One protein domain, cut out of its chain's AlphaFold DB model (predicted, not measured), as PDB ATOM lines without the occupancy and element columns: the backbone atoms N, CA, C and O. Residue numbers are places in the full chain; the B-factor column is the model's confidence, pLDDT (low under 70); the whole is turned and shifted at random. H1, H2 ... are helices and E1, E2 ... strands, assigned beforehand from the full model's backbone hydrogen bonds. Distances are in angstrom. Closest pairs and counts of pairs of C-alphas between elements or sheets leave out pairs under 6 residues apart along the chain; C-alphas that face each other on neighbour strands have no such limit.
ATOM      1  N   CYS A 532     159.598 168.336 155.802       85.69
ATOM      2  CA  CYS A 532     158.570 169.292 155.396       85.69
ATOM      3  C   CYS A 532     158.517 170.569 156.250       85.69
ATOM      4  O   CYS A 532     158.002 171.576 155.771       85.69
ATOM      5  N   THR A 533     159.038 170.572 157.484       85.62
ATOM      6  CA  THR A 533     159.067 171.792 158.306       85.62
ATOM      7  C   THR A 533     160.155 172.762 157.865       85.62
ATOM      8  O   THR A 533     160.004 173.955 158.106       85.62
ATOM      9  N   GLU A 534     161.186 172.299 157.148       84.38
ATOM     10  CA  GLU A 534     162.233 173.155 156.557       84.38
ATOM     11  C   GLU A 534     161.672 174.151 155.535       84.38
ATOM     12  O   GLU A 534     162.262 175.196 155.284       84.38
ATOM     13  N   LEU A 535     160.488 173.871 154.982       89.56
ATOM     14  CA  LEU A 535     159.767 174.819 154.143       89.56
ATOM     15  C   LEU A 535     159.301 176.056 154.923       89.56
ATOM     16  O   LEU A 535     159.020 177.071 154.297       89.56
ATOM     17  N   GLY A 536     159.138 175.977 156.251       89.31
ATOM     18  CA  GLY A 536     158.647 177.062 157.114       89.31
ATOM     19  C   GLY A 536     157.159 177.376 156.967       89.31
ATOM     20  O   GLY A 536     156.744 178.526 157.141       89.31
ATOM     21  N   CYS A 537     156.354 176.420 156.490       92.69
ATOM     22  CA  CYS A 537     154.958 176.673 156.134       92.69
ATOM     23  C   CYS A 537     154.075 176.786 157.384       92.69
ATOM     24  O   CYS A 537     154.016 175.819 158.137       92.69
ATOM     25  N   PRO A 538     153.307 177.882 157.574       91.88
ATOM     26  CA  PRO A 538     152.406 178.009 158.723       91.88
ATOM     27  C   PRO A 538     151.274 176.977 158.735       91.88
ATOM     28  O   PRO A 538     150.625 176.798 159.756       91.88
ATOM     29  N   ALA A 539     151.014 176.308 157.606       93.38
ATOM     30  CA  ALA A 539     150.038 175.227 157.538       93.38
ATOM     31  C   ALA A 539     150.598 173.867 157.996       93.38
ATOM     32  O   ALA A 539     149.837 172.905 158.038       93.38
ATOM     33  N   ILE A 540     151.895 173.759 158.295       92.12
ATOM     34  CA  ILE A 540     152.521 172.547 158.835       92.12
ATOM     35  C   ILE A 540     152.754 172.786 160.324       92.12
ATOM     36  O   ILE A 540     153.601 173.587 160.710       92.12
ATOM     37  N   GLU A 541     151.981 172.103 161.158       88.81
ATOM     38  CA  GLU A 541     152.037 172.222 162.610       88.81
ATOM     39  C   GLU A 541     152.672 170.979 163.228       88.81
ATOM     40  O   GLU A 541     152.588 169.879 162.684       88.81
ATOM     41  N   VAL A 542     153.286 171.156 164.397       81.75
ATOM     42  CA  VAL A 542     153.791 170.051 165.213       81.75
ATOM     43  C   VAL A 542     152.953 170.000 166.483       81.75
ATOM     44  O   VAL A 542     153.057 170.895 167.323       81.75
ATOM     45  N   ARG A 543     152.109 168.975 166.617       78.56
ATOM     46  CA  ARG A 543     151.240 168.761 167.783       78.56
ATOM     47  C   ARG A 543     151.621 167.456 168.457       78.56
ATOM     48  O   ARG A 543     151.687 166.426 167.798       78.56
ATOM     49  N   ASP A 544     151.942 167.520 169.745       72.44
ATOM     50  CA  ASP A 544     152.393 166.363 170.533       72.44
ATOM     51  C   ASP A 544     153.563 165.591 169.887       72.44
ATOM     52  O   ASP A 544     153.681 164.377 170.014       72.44
ATOM     53  N   GLY A 545     154.440 166.305 169.169       68.69
ATOM     54  CA  GLY A 545     155.581 165.718 168.459       68.69
ATOM     55  C   GLY A 545     155.261 165.103 167.092       68.69
ATOM     56  O   GLY A 545     156.161 164.538 166.481       68.69
ATOM     57  N   HIS A 546     154.028 165.246 166.602       80.62
ATOM     58  CA  HIS A 546     153.582 164.736 165.309       80.62
ATOM     59  C   HIS A 546     153.305 165.855 164.312       80.62
ATOM     60  O   HIS A 546     152.740 166.895 164.665       80.62
ATOM     61  N   ILE A 547     153.674 165.624 163.053       86.62
ATOM     62  CA  ILE A 547     153.372 166.544 161.954       86.62
ATOM     63  C   ILE A 547     151.877 166.472 161.618       86.62
ATOM     64  O   ILE A 547     151.334 165.407 161.323       86.62
ATOM     65  N   GLU A 548     151.214 167.627 161.593       91.56
ATOM     66  CA  GLU A 548     149.830 167.773 161.145       91.56
ATOM     67  C   GLU A 548     149.695 168.921 160.135       91.56
ATOM     68  O   GLU A 548     150.377 169.942 160.218       91.56
ATOM     69  N   ILE A 549     148.799 168.759 159.157       92.81
ATOM     70  CA  ILE A 549     148.486 169.811 158.184       92.81
ATOM     71  C   ILE A 549     147.243 170.567 158.648       92.81
ATOM     72  O   ILE A 549     146.148 170.002 158.729       92.81
ATOM     73  N   ASN A 550     147.393 171.866 158.900       93.31
ATOM     74  CA  ASN A 550     146.277 172.753 159.189       93.31
ATOM     75  C   ASN A 550     145.449 172.979 157.916       93.31
ATOM     76  O   ASN A 550     145.823 173.735 157.014       93.31
ATOM     77  N   LYS A 551     144.282 172.333 157.864       91.31
ATOM     78  CA  LYS A 551     143.366 172.372 156.716       91.31
ATOM     79  C   LYS A 551     142.730 173.744 156.466       91.31
ATOM     80  O   LYS A 551     142.218 173.958 155.376       91.31
ATOM     81  N   LEU A 552     142.735 174.650 157.445       90.94
ATOM     82  CA  LEU A 552     142.192 176.004 157.283       90.94
ATOM     83  C   LEU A 552     143.188 176.936 156.588       90.94
ATOM     84  O   LEU A 552     142.779 177.827 155.852       90.94
ATOM     85  N   LEU A 553     144.487 176.726 156.821       91.62
ATOM     86  CA  LEU A 553     145.557 177.534 156.229       91.62
ATOM     87  C   LEU A 553     146.086 176.946 154.915       91.62
ATOM     88  O   LEU A 553     146.564 177.686 154.060       91.62
ATOM     89  N   CYS A 554     146.051 175.621 154.752       92.50
ATOM     90  CA  CYS A 554     146.637 174.945 153.600       92.50
ATOM     91  C   CYS A 554     145.896 175.253 152.287       92.50
ATOM     92  O   CYS A 554     144.684 175.083 152.193       92.50
ATOM     93  N   ILE A 555     146.654 175.599 151.240       91.81
ATOM     94  CA  ILE A 555     146.131 175.835 149.879       91.81
ATOM     95  C   ILE A 555     146.455 174.705 148.883       91.81
ATOM     96  O   ILE A 555     146.259 174.852 147.676       91.81
ATOM     97  N   ALA A 556     146.975 173.580 149.384       91.88
ATOM     98  CA  ALA A 556     147.385 172.410 148.603       91.88
ATOM     99  C   ALA A 556     148.488 172.666 147.550       91.88
ATOM    100  O   ALA A 556     148.552 171.962 146.555       91.88
ATOM    101  N   CYS A 557     149.396 173.628 147.776       91.25
ATOM    102  CA  CYS A 557     150.474 174.011 146.838       91.25
ATOM    103  C   CYS A 557     151.514 172.919 146.494       91.25
ATOM    104  O   CYS A 557     152.424 173.171 145.714       91.25
ATOM    105  N   THR A 558     151.410 171.722 147.076       90.44
ATOM    106  CA  THR A 558     152.273 170.544 146.848       90.44
ATOM    107  C   THR A 558     153.747 170.645 147.265       90.44
ATOM    108  O   THR A 558     154.403 169.609 147.316       90.44
ATOM    109  N   HIS A 559     154.274 171.810 147.678       91.44
ATOM    110  CA  HIS A 559     155.661 171.919 148.178       91.44
ATOM    111  C   HIS A 559     155.985 170.863 149.245       91.44
ATOM    112  O   HIS A 559     157.007 170.190 149.162       91.44
ATOM    113  N   CYS A 560     155.090 170.662 150.222       89.81
ATOM    114  CA  CYS A 560     155.283 169.659 151.272       89.81
ATOM    115  C   CYS A 560     155.303 168.221 150.739       89.81
ATOM    116  O   CYS A 560     156.024 167.397 151.289       89.81
ATOM    117  N   GLN A 561     154.552 167.921 149.677       87.81
ATOM    118  CA  GLN A 561     154.534 166.606 149.033       87.81
ATOM    119  C   GLN A 561     155.833 166.337 148.271       87.81
ATOM    120  O   GLN A 561     156.318 165.210 148.303       87.81
ATOM    121  N   GLN A 562     156.409 167.368 147.645       86.38
ATOM    122  CA  GLN A 562     157.669 167.281 146.903       86.38
ATOM    123  C   GLN A 562     158.880 167.068 147.821       86.38
ATOM    124  O   GLN A 562     159.795 166.345 147.448       86.38
ATOM    125  N   VAL A 563     158.868 167.643 149.032       84.69
ATOM    126  CA  VAL A 563     159.952 167.461 150.023       84.69
ATOM    127  C   VAL A 563     159.713 166.304 151.001       84.69
ATOM    128  O   VAL A 563     160.596 165.965 151.788       84.69
ATOM    129  N   CYS A 564     158.506 165.725 151.038       84.50
ATOM    130  CA  CYS A 564     158.185 164.617 151.939       84.50
ATOM    131  C   CYS A 564     158.911 163.366 151.455       84.50
ATOM    132  O   CYS A 564     158.432 162.664 150.578       84.50
ATOM    133  N   ALA A 565     160.098 163.125 151.995       66.56
ATOM    134  CA  ALA A 565     161.068 162.235 151.378       66.56
ATOM    135  C   ALA A 565     160.794 160.725 151.514       66.56
ATOM    136  O   ALA A 565     161.634 159.954 151.070       66.56
ATOM    137  N   ASP A 566     159.763 160.281 152.247       73.44
ATOM    138  CA  ASP A 566     159.651 158.902 152.782       73.44
ATOM    139  C   ASP A 566     160.930 158.359 153.449       73.44
ATOM    140  O   ASP A 566     161.009 157.207 153.849       73.44
ATOM    141  N   CYS A 567     161.947 159.198 153.631       82.62
ATOM    142  CA  CYS A 567     163.257 158.833 154.108       82.62
ATOM    143  C   CYS A 567     163.289 159.062 155.610       82.62
ATOM    144  O   CYS A 567     163.102 160.182 156.093       82.62
ATOM    145  N   ASN A 568     163.606 158.006 156.346       82.56
ATOM    146  CA  ASN A 568     163.819 158.048 157.789       82.56
ATOM    147  C   ASN A 568     164.867 159.093 158.214       82.56
ATOM    148  O   ASN A 568     164.717 159.699 159.269       82.56
ATOM    149  N   ALA A 569     165.899 159.321 157.394       85.06
ATOM    150  CA  ALA A 569     166.930 160.335 157.628       85.06
ATOM    151  C   ALA A 569     166.551 161.731 157.080       85.06
ATOM    152  O   ALA A 569     167.207 162.720 157.403       85.06
ATOM    153  N   GLY A 570     165.488 161.839 156.273       84.19
ATOM    154  CA  GLY A 570     165.052 163.077 155.620       84.19
ATOM    155  C   GLY A 570     165.998 163.567 154.517       84.19
ATOM    156  O   GLY A 570     166.319 164.753 154.489       84.19
ATOM    157  N   ILE A 571     166.505 162.663 153.673       86.44
ATOM    158  CA  ILE A 571     167.335 162.976 152.492       86.44
ATOM    159  C   ILE A 571     166.471 163.625 151.398       86.44
ATOM    160  O   ILE A 571     165.344 163.189 151.179       86.44
ATOM    161  N   ASP A 572     166.997 164.628 150.688       85.38
ATOM    162  CA  ASP A 572     166.367 165.175 149.476       85.38
ATOM    163  C   ASP A 572     166.650 164.254 148.278       85.38
ATOM    164  O   ASP A 572     167.590 164.444 147.506       85.38
ATOM    165  N   ILE A 573     165.863 163.181 148.179       87.25
ATOM    166  CA  ILE A 573     166.017 162.160 147.137       87.25
ATOM    167  C   ILE A 573     165.877 162.759 145.730       87.25
ATOM    168  O   ILE A 573     166.750 162.477 144.909       87.25
ATOM    169  N   PRO A 574     164.863 163.596 145.414       85.94
ATOM    170  CA  PRO A 574     164.752 164.205 144.089       85.94
ATOM    171  C   PRO A 574     166.022 164.935 143.641       85.94
ATOM    172  O   PRO A 574     166.452 164.743 142.501       85.94
ATOM    173  N   GLN A 575     166.633 165.725 144.532       87.19
ATOM    174  CA  GLN A 575     167.870 166.448 144.240       87.19
ATOM    175  C   GLN A 575     169.055 165.493 144.030       87.19
ATOM    176  O   GLN A 575     169.826 165.665 143.084       87.19
ATOM    177  N   VAL A 576     169.191 164.463 144.875       91.50
ATOM    178  CA  VAL A 576     170.238 163.436 144.726       91.50
ATOM    179  C   VAL A 576     170.116 162.723 143.377       91.50
ATOM    180  O   VAL A 576     171.114 162.593 142.669       91.50
ATOM    181  N   LEU A 577     168.908 162.303 142.991       91.12
ATOM    182  CA  LEU A 577     168.666 161.601 141.728       91.12
ATOM    183  C   LEU A 577     169.018 162.461 140.508       91.12
ATOM    184  O   LEU A 577     169.661 161.966 139.584       91.12
ATOM    185  N   GLU A 578     168.658 163.747 140.513       90.69
ATOM    186  CA  GLU A 578     169.000 164.670 139.422       90.69
ATOM    187  C   GLU A 578     170.524 164.839 139.292       90.69
ATOM    188  O   GLU A 578     171.069 164.745 138.193       90.69
ATOM    189  N   LEU A 579     171.241 165.010 140.408       93.12
ATOM    190  CA  LEU A 579     172.704 165.136 140.400       93.12
ATOM    191  C   LEU A 579     173.399 163.854 139.921       93.12
ATOM    192  O   LEU A 579     174.367 163.926 139.159       93.12
ATOM    193  N   VAL A 580     172.899 162.680 140.315       94.56
ATOM    194  CA  VAL A 580     173.398 161.382 139.828       94.56
ATOM    195  C   VAL A 580     173.133 161.227 138.332       94.56
ATOM    196  O   VAL A 580     174.036 160.824 137.599       94.56
ATOM    197  N   HIS A 581     171.949 161.618 137.851       92.50
ATOM    198  CA  HIS A 581     171.615 161.610 136.425       92.50
ATOM    199  C   HIS A 581     172.561 162.510 135.609       92.50
ATOM    200  O   HIS A 581     172.999 162.135 134.522       92.50
ATOM    201  N   GLN A 582     172.956 163.657 136.172       91.62
ATOM    202  CA  GLN A 582     173.954 164.570 135.602       91.62
ATOM    203  C   GLN A 582     175.413 164.108 135.797       91.62
ATOM    204  O   GLN A 582     176.335 164.805 135.374       91.62
ATOM    205  N   LYS A 583     175.649 162.949 136.432       93.62
ATOM    206  CA  LYS A 583     176.976 162.406 136.787       93.62
ATOM    207  C   LYS A 583     177.798 163.297 137.729       93.62
ATOM    208  O   LYS A 583     179.022 163.190 137.793       93.62
ATOM    209  N   ARG A 584     177.137 164.157 138.506       93.69
ATOM    210  CA  ARG A 584     177.741 165.022 139.531       93.69
ATOM    211  C   ARG A 584     177.766 164.317 140.888       93.69
ATOM    212  O   ARG A 584     177.187 164.786 141.865       93.69
ATOM    213  N   TYR A 585     178.442 163.169 140.956       94.75
ATOM    214  CA  TYR A 585     178.433 162.291 142.138       94.75
ATOM    215  C   TYR A 585     178.963 162.970 143.406       94.75
ATOM    216  O   TYR A 585     178.439 162.753 144.496       94.75
ATOM    217  N   ALA A 586     179.959 163.844 143.252       91.44
ATOM    218  CA  ALA A 586     180.503 164.651 144.337       91.44
ATOM    219  C   ALA A 586     179.440 165.554 144.991       91.44
ATOM    220  O   ALA A 586     179.311 165.591 146.213       91.44
ATOM    221  N   ASP A 587     178.644 166.245 144.177       90.12
ATOM    222  CA  ASP A 587     177.583 167.127 144.664       90.12
ATOM    223  C   ASP A 587     176.408 166.319 145.222       90.12
ATOM    224  O   ASP A 587     175.871 166.664 146.275       90.12
ATOM    225  N   ALA A 588     176.057 165.202 144.571       93.44
ATOM    226  CA  ALA A 588     175.024 164.282 145.046       93.44
ATOM    227  C   ALA A 588     175.344 163.760 146.455       93.44
ATOM    228  O   ALA A 588     174.482 163.773 147.335       93.44
ATOM    229  N   LEU A 589     176.601 163.370 146.696       92.50
ATOM    230  CA  LEU A 589     177.064 162.944 148.013       92.50
ATOM    231  C   LEU A 589     176.956 164.071 149.046       92.50
ATOM    232  O   LEU A 589     176.476 163.834 150.155       92.50
ATOM    233  N   ARG A 590     177.354 165.306 148.703       89.69
ATOM    234  CA  ARG A 590     177.234 166.458 149.614       89.69
ATOM    235  C   ARG A 590     175.783 166.726 150.002       89.69
ATOM    236  O   ARG A 590     175.524 166.960 151.182       89.69
ATOM    237  N   VAL A 591     174.853 166.672 149.045       89.38
ATOM    238  CA  VAL A 591     173.408 166.811 149.298       89.38
ATOM    239  C   VAL A 591     172.921 165.712 150.235       89.38
ATOM    240  O   VAL A 591     172.298 166.005 151.255       89.38
ATOM    241  N   LEU A 592     173.264 164.458 149.945       91.19
ATOM    242  CA  LEU A 592     172.895 163.312 150.768       91.19
ATOM    243  C   LEU A 592     173.404 163.477 152.214       91.19
ATOM    244  O   LEU A 592     172.642 163.336 153.180       91.19
ATOM    245  N   MET A 593     174.665 163.886 152.374       90.94
ATOM    246  CA  MET A 593     175.321 164.088 153.671       90.94
ATOM    247  C   MET A 593     174.816 165.300 154.472       90.94
ATOM    248  O   MET A 593     175.199 165.477 155.631       90.94
ATOM    249  N   ARG A 594     173.909 166.121 153.926       87.12
ATOM    250  CA  ARG A 594     173.150 167.111 154.721       87.12
ATOM    251  C   ARG A 594     172.159 166.461 155.678       87.12
ATOM    252  O   ARG A 594     171.794 167.078 156.679       87.12
ATOM    253  N   SER A 595     171.713 165.252 155.350       88.00
ATOM    254  CA  SER A 595     170.697 164.523 156.107       88.00
ATOM    255  C   SER A 595     171.219 163.236 156.717       88.00
ATOM    256  O   SER A 595     170.855 162.906 157.849       88.00
ATOM    257  N   ASN A 596     172.129 162.556 156.026       92.00
ATOM    258  CA  ASN A 596     172.685 161.292 156.473       92.00
ATOM    259  C   ASN A 596     174.230 161.311 156.463       92.00
ATOM    260  O   ASN A 596     174.818 161.252 155.389       92.00
ATOM    261  N   PRO A 597     174.907 161.343 157.628       93.31
ATOM    262  CA  PRO A 597     176.368 161.282 157.698       93.31
ATOM    263  C   PRO A 597     176.952 159.878 157.463       93.31
ATOM    264  O   PRO A 597     178.175 159.743 157.436       93.31
ATOM    265  N   PHE A 598     176.110 158.852 157.294       94.81
ATOM    266  CA  PHE A 598     176.513 157.458 157.074       94.81
ATOM    267  C   PHE A 598     175.835 156.843 155.828       94.81
ATOM    268  O   PHE A 598     175.066 155.882 155.964       94.81
ATOM    269  N   PRO A 599     176.017 157.409 154.614       94.12
ATOM    270  CA  PRO A 599     175.444 156.851 153.385       94.12
ATOM    271  C   PRO A 599     175.808 155.388 153.138       94.12
ATOM    272  O   PRO A 599     174.939 154.599 152.773       94.12
ATOM    273  N   ALA A 600     177.074 155.007 153.345       94.62
ATOM    274  CA  ALA A 600     177.533 153.663 153.002       94.62
ATOM    275  C   ALA A 600     176.927 152.605 153.935       94.62
ATOM    276  O   ALA A 600     176.607 151.498 153.491       94.62
ATOM    277  N   VAL A 601     176.724 152.949 155.211       94.94
ATOM    278  CA  VAL A 601     175.971 152.127 156.161       94.94
ATOM    279  C   VAL A 601     174.487 152.100 155.794       94.94
ATOM    280  O   VAL A 601     173.906 151.020 155.689       94.94
ATOM    281  N   ALA A 602     173.857 153.262 155.598       92.56
ATOM    282  CA  ALA A 602     172.415 153.349 155.375       92.56
ATOM    283  C   ALA A 602     171.971 152.593 154.119       92.56
ATOM    284  O   ALA A 602     171.042 151.798 154.230       92.56
ATOM    285  N   GLY A 603     172.696 152.723 153.001       91.69
ATOM    286  CA  GLY A 603     172.432 151.988 151.756       91.69
ATOM    287  C   GLY A 603     172.545 150.459 151.864       91.69
ATOM    288  O   GLY A 603     172.270 149.750 150.899       91.69
ATOM    289  N   ARG A 604     172.968 149.927 153.021       91.44
ATOM    290  CA  ARG A 604     173.070 148.484 153.298       91.44
ATOM    291  C   ARG A 604     172.074 147.987 154.340       91.44
ATOM    292  O   ARG A 604     171.649 146.842 154.265       91.44
ATOM    293  N   VAL A 605     171.727 148.810 155.332       91.25
ATOM    294  CA  VAL A 605     170.976 148.352 156.520       91.25
ATOM    295  C   VAL A 605     169.624 149.037 156.711       91.25
ATOM    296  O   VAL A 605     168.859 148.650 157.597       91.25
ATOM    297  N   CYS A 606     169.326 150.080 155.934       88.56
ATOM    298  CA  CYS A 606     168.045 150.773 155.988       88.56
ATOM    299  C   CYS A 606     166.936 149.908 155.355       88.56
ATOM    300  O   CYS A 606     167.180 149.229 154.363       88.56
ATOM    301  N   PRO A 607     165.693 149.960 155.865       82.69
ATOM    302  CA  PRO A 607     164.537 149.346 155.203       82.69
ATOM    303  C   PRO A 607     164.083 150.059 153.909       82.69
ATOM    304  O   PRO A 607     163.078 149.657 153.339       82.69
ATOM    305  N   HIS A 608     164.746 151.149 153.499       82.44
ATOM    306  CA  HIS A 608     164.434 151.991 152.328       82.44
ATOM    307  C   HIS A 608     162.938 152.232 152.052       82.44
ATOM    308  O   HIS A 608     162.454 151.965 150.955       82.44
ATOM    309  N   PRO A 609     162.197 152.832 153.007       79.06
ATOM    310  CA  PRO A 609     160.802 153.225 152.787       79.06
ATOM    311  C   PRO A 609     160.611 154.189 151.603       79.06
ATOM    312  O   PRO A 609     159.514 154.315 151.077       79.06
ATOM    313  N   CYS A 610     161.674 154.845 151.142       80.12
ATOM    314  CA  CYS A 610     161.653 155.663 149.935       80.12
ATOM    315  C   CYS A 610     161.428 154.888 148.624       80.12
ATOM    316  O   CYS A 610     161.108 155.519 147.620       80.12
ATOM    317  N   ASP A 611     161.553 153.557 148.625       78.25
ATOM    318  CA  ASP A 611     161.227 152.696 147.476       78.25
ATOM    319  C   ASP A 611     159.715 152.330 147.443       78.25
ATOM    320  O   ASP A 611     159.282 151.425 146.726       78.25
ATOM    321  N   HIS A 612     158.874 153.000 148.246       73.38
ATOM    322  CA  HIS A 612     157.419 152.821 148.232       73.38
ATOM    323  C   HIS A 612     156.722 153.590 147.095       73.38
ATOM    324  O   HIS A 612     157.165 154.639 146.630       73.38
ATOM    325  N   GLU A 613     155.540 153.098 146.696       71.94
ATOM    326  CA  GLU A 613     154.767 153.692 145.597       71.94
ATOM    327  C   GLU A 613     154.257 155.107 145.907       71.94
ATOM    328  O   GLU A 613     154.156 155.926 144.994       71.94
ATOM    329  N   VAL A 614     153.916 155.399 147.171       77.12
ATOM    330  CA  VAL A 614     153.353 156.692 147.599       77.12
ATOM    331  C   VAL A 614     153.835 157.102 148.986       77.12
ATOM    332  O   VAL A 614     153.829 156.277 149.911       77.12
ATOM    333  N   ASN A 615     154.103 158.402 149.137       81.19
ATOM    334  CA  ASN A 615     154.589 158.964 150.387       81.19
ATOM    335  C   ASN A 615     153.551 159.136 151.483       81.19
ATOM    336  O   ASN A 615     152.353 158.908 151.286       81.19
ATOM    337  N   ALA A 616     154.010 159.539 152.668       82.94
ATOM    338  CA  ALA A 616     153.144 159.773 153.826       82.94
ATOM    339  C   ALA A 616     152.043 160.830 153.587       82.94
ATOM    340  O   ALA A 616     151.084 160.900 154.357       82.94
ATOM    341  N   LEU A 617     152.158 161.643 152.530       81.62
ATOM    342  CA  LEU A 617     151.153 162.616 152.087       81.62
ATOM    343  C   LEU A 617     150.376 162.157 150.836       81.62
ATOM    344  O   LEU A 617     149.613 162.942 150.273       81.62
ATOM    345  N   GLY A 618     150.560 160.910 150.391       79.19
ATOM    346  CA  GLY A 618     149.863 160.315 149.247       79.19
ATOM    347  C   GLY A 618     150.419 160.699 147.873       79.19
ATOM    348  O   GLY A 618     149.745 160.473 146.873       79.19
ATOM    349  N   TRP A 619     151.617 161.289 147.799       79.56
ATOM    350  CA  TRP A 619     152.254 161.646 146.529       79.56
ATOM    351  C   TRP A 619     153.044 160.462 145.950       79.56
ATOM    352  O   TRP A 619     153.896 159.923 146.662       79.56
ATOM    353  N   PRO A 620     152.812 160.060 144.686       78.62
ATOM    354  CA  PRO A 620     153.585 158.995 144.057       78.62
ATOM    355  C   PRO A 620     155.033 159.423 143.802       78.62
ATOM    356  O   PRO A 620     155.268 160.394 143.082       78.62
ATOM    357  N   GLN A 621     156.003 158.713 144.380       75.00
ATOM    358  CA  GLN A 621     157.425 159.071 144.271       75.00
ATOM    359  C   GLN A 621     158.187 158.137 143.341       75.00
ATOM    360  O   GLN A 621     158.709 158.579 142.324       75.00
ATOM    361  N   GLU A 622     158.186 156.841 143.628       71.25
ATOM    362  CA  GLU A 622     158.963 155.851 142.881       71.25
ATOM    363  C   GLU A 622     158.615 155.808 141.383       71.25
ATOM    364  O   GLU A 622     159.502 155.892 140.531       71.25
ATOM    365  N   LYS A 623     157.319 155.747 141.046       72.56
ATOM    366  CA  LYS A 623     156.867 155.746 139.645       72.56
ATOM    367  C   LYS A 623     157.284 157.026 138.917       72.56
ATOM    368  O   LYS A 623     157.735 156.971 137.778       72.56
ATOM    369  N   LEU A 624     157.181 158.166 139.602       77.38
ATOM    370  CA  LEU A 624     157.602 159.458 139.069       77.38
ATOM    371  C   LEU A 624     159.118 159.485 138.822       77.38
ATOM    372  O   LEU A 624     159.555 160.012 137.802       77.38
ATOM    373  N   TYR A 625     159.921 158.908 139.721       85.00
ATOM    374  CA  TYR A 625     161.373 158.830 139.556       85.00
ATOM    375  C   TYR A 625     161.765 157.951 138.370       85.00
ATOM    376  O   TYR A 625     162.596 158.371 137.569       85.00
ATOM    377  N   ALA A 626     161.149 156.778 138.209       83.25
ATOM    378  CA  ALA A 626     161.427 155.900 137.075       83.25
ATOM    379  C   ALA A 626     161.039 156.540 135.728       83.25
ATOM    380  O   ALA A 626     161.783 156.432 134.755       83.25
ATOM    381  N   GLU A 627     159.907 157.252 135.676       85.12
ATOM    382  CA  GLU A 627     159.474 157.999 134.488       85.12
ATOM    383  C   GLU A 627     160.402 159.182 134.172       85.12
ATOM    384  O   GLU A 627     160.700 159.443 133.006       85.12
ATOM    385  N   ARG A 628     160.871 159.895 135.202       85.12
ATOM    386  CA  ARG A 628     161.739 161.072 135.053       85.12
ATOM    387  C   ARG A 628     163.187 160.703 134.729       85.12
ATOM    388  O   ARG A 628     163.831 161.428 133.976       85.12
ATOM    389  N   TYR A 629     163.682 159.588 135.260       88.69
ATOM    390  CA  TYR A 629     165.068 159.134 135.123       88.69
ATOM    391  C   TYR A 629     165.143 157.727 134.508       88.69
ATOM    392  O   TYR A 629     165.635 156.793 135.149       88.69
ATOM    393  N   PRO A 630     164.699 157.541 133.252       88.50
ATOM    394  CA  PRO A 630     164.598 156.216 132.640       88.50
ATOM    395  C   PRO A 630     165.952 155.512 132.498       88.50
ATOM    396  O   PRO A 630     166.005 154.286 132.480       88.50
ATOM    397  N   ASP A 631     167.052 156.261 132.398       89.25
ATOM    398  CA  ASP A 631     168.393 155.679 132.321       89.25
ATOM    399  C   ASP A 631     168.901 155.221 133.688       89.25
ATOM    400  O   ASP A 631     169.433 154.116 133.787       89.25
ATOM    401  N   LEU A 632     168.636 155.990 134.753       89.88
ATOM    402  CA  LEU A 632     168.915 155.523 136.112       89.88
ATOM    403  C   LEU A 632     168.061 154.302 136.451       89.88
ATOM    404  O   LEU A 632     168.556 153.393 137.098       89.88
ATOM    405  N   ALA A 633     166.814 154.231 135.979       87.81
ATOM    406  CA  ALA A 633     165.944 153.079 136.223       87.81
ATOM    407  C   ALA A 633     166.452 151.792 135.554       87.81
ATOM    408  O   ALA A 633     166.198 150.705 136.063       87.81
ATOM    409  N   LYS A 634     167.182 151.895 134.435       87.19
ATOM    410  CA  LYS A 634     167.847 150.741 133.803       87.19
ATOM    411  C   LYS A 634     169.084 150.299 134.580       87.19
ATOM    412  O   LYS A 634     169.374 149.109 134.616       87.19
ATOM    413  N   GLU A 635     169.826 151.254 135.132       89.19
ATOM    414  CA  GLU A 635     171.077 151.008 135.854       89.19
ATOM    415  C   GLU A 635     170.826 150.507 137.286       89.19
ATOM    416  O   GLU A 635     171.424 149.525 137.715       89.19
ATOM    417  N   PHE A 636     169.883 151.134 137.987       88.81
ATOM    418  CA  PHE A 636     169.515 150.878 139.379       88.81
ATOM    419  C   PHE A 636     168.085 150.329 139.469       88.81
ATOM    420  O   PHE A 636     167.219 150.906 140.127       88.81
ATOM    421  N   ALA A 637     167.809 149.231 138.766       83.56
ATOM    422  CA  ALA A 637     166.500 148.585 138.799       83.56
ATOM    423  C   ALA A 637     166.313 147.773 140.087       83.56
ATOM    424  O   ALA A 637     167.168 146.957 140.437       83.56
ATOM    425  N   THR A 638     165.160 147.910 140.743       76.69
ATOM    426  CA  THR A 638     164.817 147.034 141.871       76.69
ATOM    427  C   THR A 638     164.676 145.585 141.376       76.69
ATOM    428  O   THR A 638     163.837 145.315 140.505       76.69
ATOM    429  N   PRO A 639     165.454 144.620 141.910       71.75
ATOM    430  CA  PRO A 639     165.405 143.234 141.452       71.75
ATOM    431  C   PRO A 639     163.986 142.654 141.508       71.75
ATOM    432  O   PRO A 639     163.302 142.750 142.523       71.75
ATOM    433  N   GLY A 640     163.536 142.047 140.406       71.75
ATOM    434  CA  GLY A 640     162.195 141.459 140.301       71.75
ATOM    435  C   GLY A 640     161.069 142.433 139.924       71.75
ATOM    436  O   GLY A 640     159.937 141.982 139.758       71.75
ATOM    437  N   TYR A 641     161.355 143.729 139.722       67.50
ATOM    438  CA  TYR A 641     160.346 144.741 139.386       67.50
ATOM    439  C   TYR A 641     160.753 145.627 138.186       67.50
ATOM    440  O   TYR A 641     161.576 146.528 138.329       67.50
ATOM    441  N   PRO A 642     160.143 145.457 136.996       62.81
ATOM    442  CA  PRO A 642     160.629 146.047 135.738       62.81
ATOM    443  C   PRO A 642     160.400 147.564 135.553       62.81
ATOM    444  O   PRO A 642     160.660 148.083 134.472       62.81
ATOM    445  N   ALA A 643     159.907 148.287 136.562       67.75
ATOM    446  CA  ALA A 643     159.587 149.719 136.458       67.75
ATOM    447  C   ALA A 643     159.922 150.522 137.730       67.75
ATOM    448  O   ALA A 643     159.358 151.592 137.948       67.75
ATOM    449  N   LYS A 644     160.800 149.989 138.590       81.62
ATOM    450  CA  LYS A 644     161.124 150.553 139.904       81.62
ATOM    451  C   LYS A 644     162.591 150.977 139.966       81.62
ATOM    452  O   LYS A 644     163.467 150.176 139.640       81.62
ATOM    453  N   LEU A 645     162.836 152.226 140.365       86.75
ATOM    454  CA  LEU A 645     164.176 152.767 140.600       86.75
ATOM    455  C   LEU A 645     164.573 152.512 142.058       86.75
ATOM    456  O   LEU A 645     163.862 152.950 142.958       86.75
ATOM    457  N   SER A 646     165.712 151.861 142.289       88.50
ATOM    458  CA  SER A 646     166.222 151.596 143.633       88.50
ATOM    459  C   SER A 646     166.987 152.802 144.179       88.50
ATOM    460  O   SER A 646     168.133 153.055 143.800       88.50
ATOM    461  N   VAL A 647     166.379 153.541 145.116       89.25
ATOM    462  CA  VAL A 647     167.070 154.629 145.830       89.25
ATOM    463  C   VAL A 647     168.156 154.055 146.738       89.25
ATOM    464  O   VAL A 647     169.212 154.668 146.895       89.25
ATOM    465  N   ARG A 648     167.930 152.852 147.288       89.06
ATOM    466  CA  ARG A 648     168.928 152.107 148.065       89.06
ATOM    467  C   ARG A 648     170.240 151.946 147.320       89.06
ATOM    468  O   ARG A 648     171.291 152.281 147.862       89.06
ATOM    469  N   ASP A 649     170.182 151.399 146.112       91.25
ATOM    470  CA  ASP A 649     171.392 151.024 145.387       91.25
ATOM    471  C   ASP A 649     172.166 152.277 144.941       91.25
ATOM    472  O   ASP A 649     173.397 152.275 144.942       91.25
ATOM    473  N   ILE A 650     171.459 153.387 144.696       93.81
ATOM    474  CA  ILE A 650     172.055 154.711 144.473       93.81
ATOM    475  C   ILE A 650     172.711 155.259 145.750       93.81
ATOM    476  O   ILE A 650     173.848 155.727 145.694       93.81
ATOM    477  N   GLU A 651     172.042 155.204 146.908       94.62
ATOM    478  CA  GLU A 651     172.623 155.632 148.193       94.62
ATOM    479  C   GLU A 651     173.861 154.797 148.547       94.62
ATOM    480  O   GLU A 651     174.880 155.353 148.962       94.62
ATOM    481  N   ARG A 652     173.815 153.481 148.311       94.06
ATOM    482  CA  ARG A 652     174.957 152.578 148.479       94.06
ATOM    483  C   ARG A 652     176.111 152.957 147.554       94.06
ATOM    484  O   ARG A 652     177.234 153.090 148.033       94.06
ATOM    485  N   PHE A 653     175.836 153.161 146.265       95.81
ATOM    486  CA  PHE A 653     176.829 153.597 145.285       95.81
ATOM    487  C   PHE A 653     177.491 154.917 145.701       95.81
ATOM    488  O   PHE A 653     178.716 155.009 145.719       95.81
ATOM    489  N   LEU A 654     176.703 155.922 146.097       96.12
ATOM    490  CA  LEU A 654     177.229 157.208 146.558       96.12
ATOM    491  C   LEU A 654     178.031 157.078 147.856       96.12
ATOM    492  O   LEU A 654     179.048 157.750 148.012       96.12
ATOM    493  N   GLY A 655     177.599 156.220 148.781       94.94
ATOM    494  CA  GLY A 655     178.335 155.932 150.009       94.94
ATOM    495  C   GLY A 655     179.706 155.320 149.738       94.94
ATOM    496  O   GLY A 655     180.702 155.794 150.285       94.94
ATOM    497  N   ASP A 656     179.763 154.326 148.853       95.12
ATOM    498  CA  ASP A 656     181.010 153.675 148.443       95.12
ATOM    499  C   ASP A 656     181.915 154.664 147.685       95.12
ATOM    500  O   ASP A 656     183.092 154.810 148.017       95.12
ATOM    501  N   TYR A 657     181.342 155.450 146.768       94.69
ATOM    502  CA  TYR A 657     182.039 156.540 146.081       94.69
ATOM    503  C   TYR A 657     182.634 157.554 147.070       94.69
ATOM    504  O   TYR A 657     183.786 157.962 146.927       94.69
ATOM    505  N   GLY A 658     181.876 157.938 148.100       92.19
ATOM    506  CA  GLY A 658     182.317 158.866 149.138       92.19
ATOM    507  C   GLY A 658     183.456 158.331 149.998       92.19
ATOM    508  O   GLY A 658     184.356 159.086 150.347       92.19
ATOM    509  N   ILE A 659     183.452 157.037 150.306       91.25
ATOM    510  CA  ILE A 659     184.560 156.382 151.006       91.25
ATOM    511  C   ILE A 659     185.860 156.451 150.189       91.25
ATOM    512  O   ILE A 659     186.939 156.592 150.762       91.25
ATOM    513  N   GLU A 660     185.767 156.327 148.867       90.19
ATOM    514  CA  GLU A 660     186.929 156.295 147.976       90.19
ATOM    515  C   GLU A 660     187.450 157.689 147.598       90.19
ATOM    516  O   GLU A 660     188.655 157.861 147.420       90.19
ATOM    517  N   HIS A 661     186.560 158.680 147.475       90.00
ATOM    518  CA  HIS A 661     186.878 159.960 146.830       90.00
ATOM    519  C   HIS A 661     186.822 161.181 147.755       90.00
ATOM    520  O   HIS A 661     187.281 162.243 147.344       90.00
ATOM    521  N   PHE A 662     186.269 161.071 148.970       84.62
ATOM    522  CA  PHE A 662     186.080 162.217 149.867       84.62
ATOM    523  C   PHE A 662     186.854 162.087 151.171       84.62
ATOM    524  O   PHE A 662     186.833 161.052 151.838       84.62
ATOM    525  N   SER A 663     187.461 163.195 151.596       84.50
ATOM    526  CA  SER A 663     188.043 163.292 152.932       84.50
ATOM    527  C   SER A 663     187.014 163.814 153.933       84.50
ATOM    528  O   SER A 663     186.281 164.761 153.657       84.50
TER     529      SER A 663
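What this domain is: This is residues 532 to 663 of the 987 residues of the protein "Indolepyruvate ferredoxin oxidoreductase subunit alpha" of uncultured Acetothermia bacterium (UniProt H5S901). The model has two lobes of unequal size: a small one with the strand hairpin E1 and E2 and the short helices H1 and H2, and a larger one of helices H3 to H8. In the larger lobe, H5 and H4 pack on the long helix H8 at steep angles, H4 folds back on H3 as a helical hairpin, and H6 and H7 lie by H3; residues 606 to 621 loop from H5 out toward H2 and back to H6. The printed part has 132 residues, with eight named helices and two named strands in the order H1, E1, E2, H2, then H3 to H8; the sheet, order E1 - E2, is antiparallel and the class is mostly helix. The whole is compact, with a radius of gyration of the C-alphas of 15.5 A and spans of 48 by 36 by 26 A.

How they stand to each other: H1, residues 532 to 535, touches H2, residues 559 to 563, closest at the C-alphas of Cys 532 and Cys 560, 5.3 A apart. E1, residues 540 to 543, and E2, residues 546 to 549, form an antiparallel hairpin at 141 degrees, with N 541 and O 548 within hydrogen-bond range at 2.9 A. H2 and H3, residues 573 to 581, are near each other, with 5 pairs of C-alphas within 10 A. H3 and H4, residues 585 to 592, touch as a helical hairpin, running opposite ways at a shallow tilt of 3 degrees; their closest C-alphas, of Val 576 and Ala 588, are 4.9 A apart. H8, residues 647 to 661, touches H4 with residues 654 to 658 alone, at a steep tilt of 64 degrees; the closest C-alphas, of Leu 589 and Leu 654, are 5.9 A apart. H5, residues 599 to 605, touches H8 at a steep tilt of 44 degrees, opposite ways, with the C-alphas of Ala 600 and Gly 655 closest at 3.8 A. H6, residues 622 to 628, and H7, residues 630 to 635, are close but not clearly touching, with the C-alphas of Ala 626 and Ala 633 closest at 5.4 A. H7 is also close to but not clearly touching H3, about perpendicular at 79 degrees, with the C-alphas of His 581 and Leu 632 closest at 6.7 A. Every O i to N i+4 pair is within hydrogen-bond range in H2, H3, H4, H6, H7 and H8; H5 has 2 of 3, and H1 is too short for such a pair.

Where its parts are: H1 begins at C-alpha 532 (158.570, 169.292, 155.396). H3 measures 12.1 A from first to last C-alpha, H4 10.3 A and H5 10.1 A. H8, the longest helix, measures 20.5 A and ends at C-alpha 661 (186.878, 159.960, 146.830).

The domain as a whole: The two C-alphas farthest apart, of Leu 552 and Glu 660, are 49.8 A apart. The printed part has no cut; the links H5 to H6 and H7 to H8 are long. The mean pLDDT of the printed part is 86.6, and residues 545, 565 and 641 to 643 are under 70.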